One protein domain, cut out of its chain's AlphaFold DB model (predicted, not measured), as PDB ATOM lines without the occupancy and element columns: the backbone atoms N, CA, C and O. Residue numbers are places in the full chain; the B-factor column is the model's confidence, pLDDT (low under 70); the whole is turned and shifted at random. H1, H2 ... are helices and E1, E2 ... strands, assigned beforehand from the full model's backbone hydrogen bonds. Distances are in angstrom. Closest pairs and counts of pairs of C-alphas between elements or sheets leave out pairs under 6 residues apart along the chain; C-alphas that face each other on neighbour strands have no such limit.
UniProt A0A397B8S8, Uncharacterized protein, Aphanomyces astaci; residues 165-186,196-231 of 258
ATOM      1  N   GLU A 165     178.887 178.417 138.533       73.94
ATOM      2  CA  GLU A 165     178.784 178.662 139.973       73.94
ATOM      3  C   GLU A 165     180.117 178.369 140.675       73.94
ATOM      4  O   GLU A 165     180.623 179.216 141.410       73.94
ATOM      5  N   ASP A 166     180.763 177.242 140.358       75.94
ATOM      6  CA  ASP A 166     182.080 176.890 140.911       75.94
ATOM      7  C   ASP A 166     183.163 177.914 140.534       75.94
ATOM      8  O   ASP A 166     184.053 178.229 141.331       75.94
ATOM      9  N   LEU A 167     183.110 178.444 139.306       73.38
ATOM     10  CA  LEU A 167     184.034 179.483 138.843       73.38
ATOM     11  C   LEU A 167     183.809 180.808 139.582       73.38
ATOM     12  O   LEU A 167     184.778 181.480 139.941       73.38
ATOM     13  N   GLN A 168     182.551 181.181 139.832       73.50
ATOM     14  CA  GLN A 168     182.215 182.364 140.627       73.50
ATOM     15  C   GLN A 168     182.661 182.208 142.082       73.50
ATOM     16  O   GLN A 168     183.259 183.135 142.622       73.50
ATOM     17  N   ALA A 169     182.453 181.038 142.687       76.81
ATOM     18  CA  ALA A 169     182.924 180.743 144.038       76.81
ATOM     19  C   ALA A 169     184.455 180.845 144.137       76.81
ATOM     20  O   ALA A 169     184.967 181.563 144.995       76.81
ATOM     21  N   THR A 170     185.176 180.236 143.186       78.44
ATOM     22  CA  THR A 170     186.649 180.314 143.109       78.44
ATOM     23  C   THR A 170     187.123 181.768 142.998       78.44
ATOM     24  O   THR A 170     188.103 182.161 143.628       78.44
ATOM     25  N   ARG A 171     186.422 182.593 142.208       77.56
ATOM     26  CA  ARG A 171     186.736 184.018 142.072       77.56
ATOM     27  C   ARG A 171     186.550 184.763 143.390       77.56
ATOM     28  O   ARG A 171     187.436 185.524 143.758       77.56
ATOM     29  N   VAL A 172     185.413 184.584 144.059       81.25
ATOM     30  CA  VAL A 172     185.105 185.295 145.310       81.25
ATOM     31  C   VAL A 172     186.118 184.936 146.393       81.25
ATOM     32  O   VAL A 172     186.621 185.826 147.074       81.25
ATOM     33  N   GLU A 173     186.463 183.655 146.514       83.81
ATOM     34  CA  GLU A 173     187.478 183.179 147.453       83.81
ATOM     35  C   GLU A 173     188.852 183.797 147.158       83.81
ATOM     36  O   GLU A 173     189.480 184.377 148.047       83.81
ATOM     37  N   TYR A 174     189.294 183.753 145.897       79.88
ATOM     38  CA  TYR A 174     190.548 184.379 145.489       79.88
ATOM     39  C   TYR A 174     190.548 185.889 145.751       79.88
ATOM     40  O   TYR A 174     191.520 186.420 146.276       79.88
ATOM     41  N   GLU A 175     189.462 186.583 145.415       77.81
ATOM     42  CA  GLU A 175     189.329 188.027 145.599       77.81
ATOM     43  C   GLU A 175     189.436 188.414 147.081       77.81
ATOM     44  O   GLU A 175     190.136 189.368 147.426       77.81
ATOM     45  N   GLN A 176     188.819 187.640 147.977       81.25
ATOM     46  CA  GLN A 176     188.949 187.834 149.420       81.25
ATOM     47  C   GLN A 176     190.389 187.628 149.905       81.25
ATOM     48  O   GLN A 176     190.918 188.485 150.617       81.25
ATOM     49  N   LEU A 177     191.041 186.534 149.500       82.56
ATOM     50  CA  LEU A 177     192.429 186.238 149.873       82.56
ATOM     51  C   LEU A 177     193.399 187.300 149.343       82.56
ATOM     52  O   LEU A 177     194.261 187.784 150.079       82.56
ATOM     53  N   PHE A 178     193.229 187.695 148.083       80.31
ATOM     54  CA  PHE A 178     194.049 188.696 147.415       80.31
ATOM     55  C   PHE A 178     193.948 190.048 148.121       80.31
ATOM     56  O   PHE A 178     194.964 190.613 148.524       80.31
ATOM     57  N   TRP A 179     192.733 190.554 148.349       80.69
ATOM     58  CA  TRP A 179     192.561 191.852 149.004       80.69
ATOM     59  C   TRP A 179     192.891 191.833 150.493       80.69
ATOM     60  O   TRP A 179     193.245 192.874 151.039       80.69
ATOM     61  N   SER A 180     192.802 190.681 151.159       83.56
ATOM     62  CA  SER A 180     193.303 190.533 152.526       83.56
ATOM     63  C   SER A 180     194.831 190.677 152.564       83.56
ATOM     64  O   SER A 180     195.354 191.495 153.326       83.56
ATOM     65  N   LYS A 181     195.540 189.968 151.672       84.25
ATOM     66  CA  LYS A 181     197.005 190.019 151.526       84.25
ATOM     67  C   LYS A 181     197.514 191.408 151.131       84.25
ATOM     68  O   LYS A 181     198.530 191.853 151.654       84.25
ATOM     69  N   TYR A 182     196.805 192.092 150.236       77.31
ATOM     70  CA  TYR A 182     197.189 193.395 149.681       77.31
ATOM     71  C   TYR A 182     196.353 194.555 150.238       77.31
ATOM     72  O   TYR A 182     196.174 195.571 149.576       77.31
ATOM     73  N   SER A 183     195.866 194.437 151.475       78.88
ATOM     74  CA  SER A 183     195.044 195.460 152.146       78.88
ATOM     75  C   SER A 183     195.722 196.830 152.301       78.88
ATOM     76  O   SER A 183     195.032 197.830 152.477       78.88
ATOM     77  N   ALA A 184     197.054 196.886 152.200       76.06
ATOM     78  CA  ALA A 184     197.827 198.129 152.191       76.06
ATOM     79  C   ALA A 184     197.681 198.944 150.889       76.06
ATOM     80  O   ALA A 184     198.089 200.105 150.853       76.06
ATOM     81  N   TYR A 185     197.125 198.354 149.828       69.69
ATOM     82  CA  TYR A 185     196.933 198.990 148.528       69.69
ATOM     83  C   TYR A 185     195.485 199.470 148.368       69.69
ATOM     84  O   TYR A 185     194.538 198.732 148.642       69.69
ATOM     85  N   ASP A 186     195.309 200.709 147.908       67.56
ATOM     86  CA  ASP A 186     193.984 201.295 147.691       67.56
ATOM     87  C   ASP A 186     193.290 200.661 146.473       67.56
ATOM     88  O   ASP A 186     193.802 200.704 145.352       67.56
ATOM     89  N   VAL A 196     204.471 203.548 142.203       60.16
ATOM     90  CA  VAL A 196     204.352 202.848 143.491       60.16
ATOM     91  C   VAL A 196     204.597 201.341 143.347       60.16
ATOM     92  O   VAL A 196     204.418 200.800 142.255       60.16
ATOM     93  N   PRO A 197     204.962 200.629 144.436       65.75
ATOM     94  CA  PRO A 197     205.079 199.173 144.406       65.75
ATOM     95  C   PRO A 197     203.788 198.549 143.869       65.75
ATOM     96  O   PRO A 197     202.708 198.864 144.362       65.75
ATOM     97  N   SER A 198     203.876 197.688 142.858       67.75
ATOM     98  CA  SER A 198     202.691 197.172 142.159       67.75
ATOM     99  C   SER A 198     202.655 195.647 142.125       67.75
ATOM    100  O   SER A 198     203.674 194.984 142.320       67.75
ATOM    101  N   VAL A 199     201.471 195.069 141.912       72.81
ATOM    102  CA  VAL A 199     201.293 193.616 141.789       72.81
ATOM    103  C   VAL A 199     200.921 193.292 140.347       72.81
ATOM    104  O   VAL A 199     199.875 193.715 139.858       72.81
ATOM    105  N   VAL A 200     201.777 192.535 139.663       72.25
ATOM    106  CA  VAL A 200     201.578 192.094 138.281       72.25
ATOM    107  C   VAL A 200     201.029 190.674 138.301       72.25
ATOM    108  O   VAL A 200     201.725 189.722 138.653       72.25
ATOM    109  N   VAL A 201     199.767 190.535 137.909       71.69
ATOM    110  CA  VAL A 201     199.060 189.253 137.883       71.69
ATOM    111  C   VAL A 201     199.154 188.658 136.476       71.69
ATOM    112  O   VAL A 201     198.682 189.269 135.515       71.69
ATOM    113  N   VAL A 202     199.783 187.486 136.332       69.62
ATOM    114  CA  VAL A 202     200.126 186.895 135.023       69.62
ATOM    115  C   VAL A 202     199.535 185.495 134.868       69.62
ATOM    116  O   VAL A 202     199.574 184.674 135.784       69.62
ATOM    117  N   ASP A 203     198.999 185.212 133.679       69.94
ATOM    118  CA  ASP A 203     198.506 183.883 133.314       69.94
ATOM    119  C   ASP A 203     199.662 182.943 132.960       69.94
ATOM    120  O   ASP A 203     200.610 183.342 132.280       69.94
ATOM    121  N   ASN A 204     199.549 181.677 133.363       64.62
ATOM    122  CA  ASN A 204     200.481 180.613 132.982       64.62
ATOM    123  C   ASN A 204     201.964 180.928 133.299       64.62
ATOM    124  O   ASN A 204     202.864 180.578 132.527       64.62
ATOM    125  N   LEU A 205     202.218 181.602 134.428       68.06
ATOM    126  CA  LEU A 205     203.553 182.036 134.861       68.06
ATOM    127  C   LEU A 205     204.542 180.851 134.918       68.06
ATOM    128  O   LEU A 205     205.643 180.933 134.368       68.06
ATOM    129  N   SER A 206     204.108 179.710 135.458       61.38
ATOM    130  CA  SER A 206     204.893 178.471 135.552       61.38
ATOM    131  C   SER A 206     205.417 177.909 134.219       61.38
ATOM    132  O   SER A 206     206.423 177.200 134.212       61.38
ATOM    133  N   ALA A 207     204.795 178.223 133.076       56.75
ATOM    134  CA  ALA A 207     205.224 177.706 131.773       56.75
ATOM    135  C   ALA A 207     206.270 178.583 131.060       56.75
ATOM    136  O   ALA A 207     206.899 178.124 130.101       56.75
ATOM    137  N   HIS A 208     206.441 179.842 131.478       52.53
ATOM    138  CA  HIS A 208     207.220 180.833 130.726       52.53
ATOM    139  C   HIS A 208     208.190 181.669 131.559       52.53
ATOM    140  O   HIS A 208     208.911 182.488 130.986       52.53
ATOM    141  N   VAL A 209     208.257 181.463 132.875       64.19
ATOM    142  CA  VAL A 209     209.066 182.309 133.752       64.19
ATOM    143  C   VAL A 209     210.204 181.524 134.395       64.19
ATOM    144  O   VAL A 209     210.013 180.494 135.035       64.19
ATOM    145  N   THR A 210     211.423 182.021 134.186       69.69
ATOM    146  CA  THR A 210     212.621 181.567 134.902       69.69
ATOM    147  C   THR A 210     212.760 182.363 136.205       69.69
ATOM    148  O   THR A 210     212.361 183.528 136.232       69.69
ATOM    149  N   PRO A 211     213.365 181.805 137.271       73.44
ATOM    150  CA  PRO A 211     213.559 182.525 138.535       73.44
ATOM    151  C   PRO A 211     214.233 183.899 138.369       73.44
ATOM    152  O   PRO A 211     213.835 184.864 139.011       73.44
ATOM    153  N   ALA A 212     215.172 184.012 137.424       73.44
ATOM    154  CA  ALA A 212     215.850 185.266 137.089       73.44
ATOM    155  C   ALA A 212     214.901 186.357 136.551       73.44
ATOM    156  O   ALA A 212     215.087 187.536 136.832       73.44
ATOM    157  N   ALA A 213     213.860 185.983 135.800       69.38
ATOM    158  CA  ALA A 213     212.868 186.936 135.309       69.38
ATOM    159  C   ALA A 213     211.967 187.460 136.444       69.38
ATOM    160  O   ALA A 213     211.610 188.636 136.440       69.38
ATOM    161  N   CYS A 214     211.653 186.627 137.445       69.75
ATOM    162  CA  CYS A 214     210.947 187.073 138.651       69.75
ATOM    163  C   CYS A 214     211.776 188.075 139.463       69.75
ATOM    164  O   CYS A 214     211.232 189.052 139.972       69.75
ATOM    165  N   GLU A 215     213.084 187.837 139.584       75.56
ATOM    166  CA  GLU A 215     213.991 188.737 140.301       75.56
ATOM    167  C   GLU A 215     214.167 190.076 139.586       75.56
ATOM    168  O   GLU A 215     214.133 191.107 140.248       75.56
ATOM    169  N   LEU A 216     214.253 190.082 138.251       75.25
ATOM    170  CA  LEU A 216     214.305 191.316 137.457       75.25
ATOM    171  C   LEU A 216     213.049 192.170 137.639       75.25
ATOM    172  O   LEU A 216     213.146 193.366 137.883       75.25
ATOM    173  N   VAL A 217     211.857 191.573 137.581       71.62
ATOM    174  CA  VAL A 217     210.610 192.331 137.780       71.62
ATOM    175  C   VAL A 217     210.485 192.841 139.220       71.62
ATOM    176  O   VAL A 217     210.024 193.961 139.443       71.62
ATOM    177  N   ARG A 218     210.949 192.064 140.204       75.75
ATOM    178  CA  ARG A 218     210.971 192.504 141.603       75.75
ATOM    179  C   ARG A 218     211.999 193.613 141.855       75.75
ATOM    180  O   ARG A 218     211.708 194.508 142.640       75.75
ATOM    181  N   GLY A 219     213.171 193.543 141.226       70.62
ATOM    182  CA  GLY A 219     214.279 194.479 141.424       70.62
ATOM    183  C   GLY A 219     214.147 195.767 140.615       70.62
ATOM    184  O   GLY A 219     214.211 196.851 141.183       70.62
ATOM    185  N   ASP A 220     213.921 195.653 139.306       71.44
ATOM    186  CA  ASP A 220     213.954 196.791 138.379       71.44
ATOM    187  C   ASP A 220     212.619 197.542 138.326       71.44
ATOM    188  O   ASP A 220     212.594 198.755 138.126       71.44
ATOM    189  N   LEU A 221     211.501 196.829 138.503       67.19
ATOM    190  CA  LEU A 221     210.148 197.393 138.416       67.19
ATOM    191  C   LEU A 221     209.462 197.521 139.783       67.19
ATOM    192  O   LEU A 221     208.289 197.887 139.830       67.19
ATOM    193  N   TYR A 222     210.147 197.178 140.883       69.44
ATOM    194  CA  TYR A 222     209.597 197.169 142.250       69.44
ATOM    195  C   TYR A 222     208.222 196.487 142.348       69.44
ATOM    196  O   TYR A 222     207.343 196.912 143.103       69.44
ATOM    197  N   SER A 223     208.016 195.435 141.549       75.31
ATOM    198  CA  SER A 223     206.703 194.828 141.357       75.31
ATOM    199  C   SER A 223     206.685 193.352 141.749       75.31
ATOM    200  O   SER A 223     207.629 192.601 141.502       75.31
ATOM    201  N   VAL A 224     205.595 192.917 142.379       76.44
ATOM    202  CA  VAL A 224     205.384 191.523 142.788       76.44
ATOM    203  C   VAL A 224     204.641 190.785 141.681       76.44
ATOM    204  O   VAL A 224     203.520 191.148 141.344       76.44
ATOM    205  N   LEU A 225     205.255 189.740 141.132       75.00
ATOM    206  CA  LEU A 225     204.589 188.812 140.219       75.00
ATOM    207  C   LEU A 225     203.736 187.814 141.002       75.00
ATOM    208  O   LEU A 225     204.242 187.164 141.916       75.00
ATOM    209  N   GLU A 226     202.477 187.666 140.606       75.81
ATOM    210  CA  GLU A 226     201.564 186.651 141.134       75.81
ATOM    211  C   GLU A 226     200.932 185.834 140.008       75.81
ATOM    212  O   GLU A 226     200.581 186.361 138.945       75.81
ATOM    213  N   GLU A 227     200.789 184.530 140.250       72.44
ATOM    214  CA  GLU A 227     200.144 183.621 139.305       72.44
ATOM    215  C   GLU A 227     198.629 183.792 139.353       72.44
ATOM    216  O   GLU A 227     198.018 183.816 140.424       72.44
ATOM    217  N   LEU A 228     198.000 183.838 138.179       69.81
ATOM    218  CA  LEU A 228     196.559 183.641 138.115       69.81
ATOM    219  C   LEU A 228     196.199 182.226 138.592       69.81
ATOM    220  O   LEU A 228     196.845 181.256 138.184       69.81
ATOM    221  N   PRO A 229     195.128 182.076 139.391       66.75
ATOM    222  CA  PRO A 229     194.643 180.766 139.788       66.75
ATOM    223  C   PRO A 229     194.330 179.887 138.577       66.75
ATOM    224  O   PRO A 229     193.736 180.333 137.588       66.75
ATOM    225  N   ALA A 230     194.669 178.603 138.679       64.25
ATOM    226  CA  ALA A 230     194.342 177.633 137.645       64.25
ATOM    227  C   ALA A 230     192.829 177.631 137.357       64.25
ATOM    228  O   ALA A 230     192.006 177.549 138.270       64.25
ATOM    229  N   ASN A 231     192.463 177.662 136.072       59.12
ATOM    230  CA  ASN A 231     191.079 177.734 135.575       59.12
ATOM    231  C   ASN A 231     190.352 179.076 135.801       59.12
ATOM    232  O   ASN A 231     189.156 179.153 135.526       59.12
TER     233      ASN A 231
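What this domain is: This is residues 165 to 186 and 196 to 231 of the 258 residues of an uncharacterized protein of Aphanomyces astaci (UniProt A0A397B8S8). A loose, flat slab has a small sheet of two strands, E1 and E2, side by side in its middle, with H3 packed on E2 at one end of the long axis and the long helix H1 set off at the other. Short H2 lies on the way from E1 to H3, and residues 175 to 181 of H1 and residues 207 to 212 stand free. The printed part has 58 residues, with three named helices and two named strands in the order H1 E1 H2 H3 E2; the sheet, of order E1 E2, is parallel, and the class is mixed, helices and strands. The whole is loose, with a radius of gyration of the C-alphas of 13.1 A and spans of 38 by 29 by 11 A.

How they stand to each other: H1, residues 165 to 181, is apart from H2, residues 205 to 208, from H3, residues 211 to 220, and from E2, residues 223 to 227. E1, residues 198 to 202, is the parallel neighbour of E2, at 28 degrees between their directions. N 200 and O 224 are 2.8 A apart and N 226 and O 200 are 2.9 A apart, both within hydrogen-bond range. E1, H2, H3 and E2 form a strand-helix-strand unit, two parallel neighbour strands with helices between, and its crossover is right-handed. The closest C-alphas of H2 and E2, those of Leu 205 and Glu 227, are 5.8 A apart. The closest of H3 and E2, those of Arg 218 and Val 224, are also 5.8 A apart. E1 and H3 are apart. In H1 and H3 every O i to N i+4 pair is within hydrogen-bond range; H2 is too short for such a pair.

Where its parts are: H1 begins at C-alpha 165, (178.784, 178.662, 139.973), and is 24.4 A long. E1 is 12.8 A long, H2 5.7 A, H3 14.3 A and E2 13.1 A. E2 ends at C-alpha 227, (200.144, 183.621, 139.305).

The domain as a whole: The C-alphas farthest apart, those of Glu 165 and Asp 220, are 39.6 A apart. Residues 187 to 195 are not printed, and C-alphas 186 and 196 are 11.3 A apart across this cut, which lies in the link from H1 to E1. The links E1 to H2, H2 to H3 and H3 to E2 are tight. The mean pLDDT of the printed part is 72.4, and 22 residues are under 70, among them residues 202 to 210 and 228 to 231.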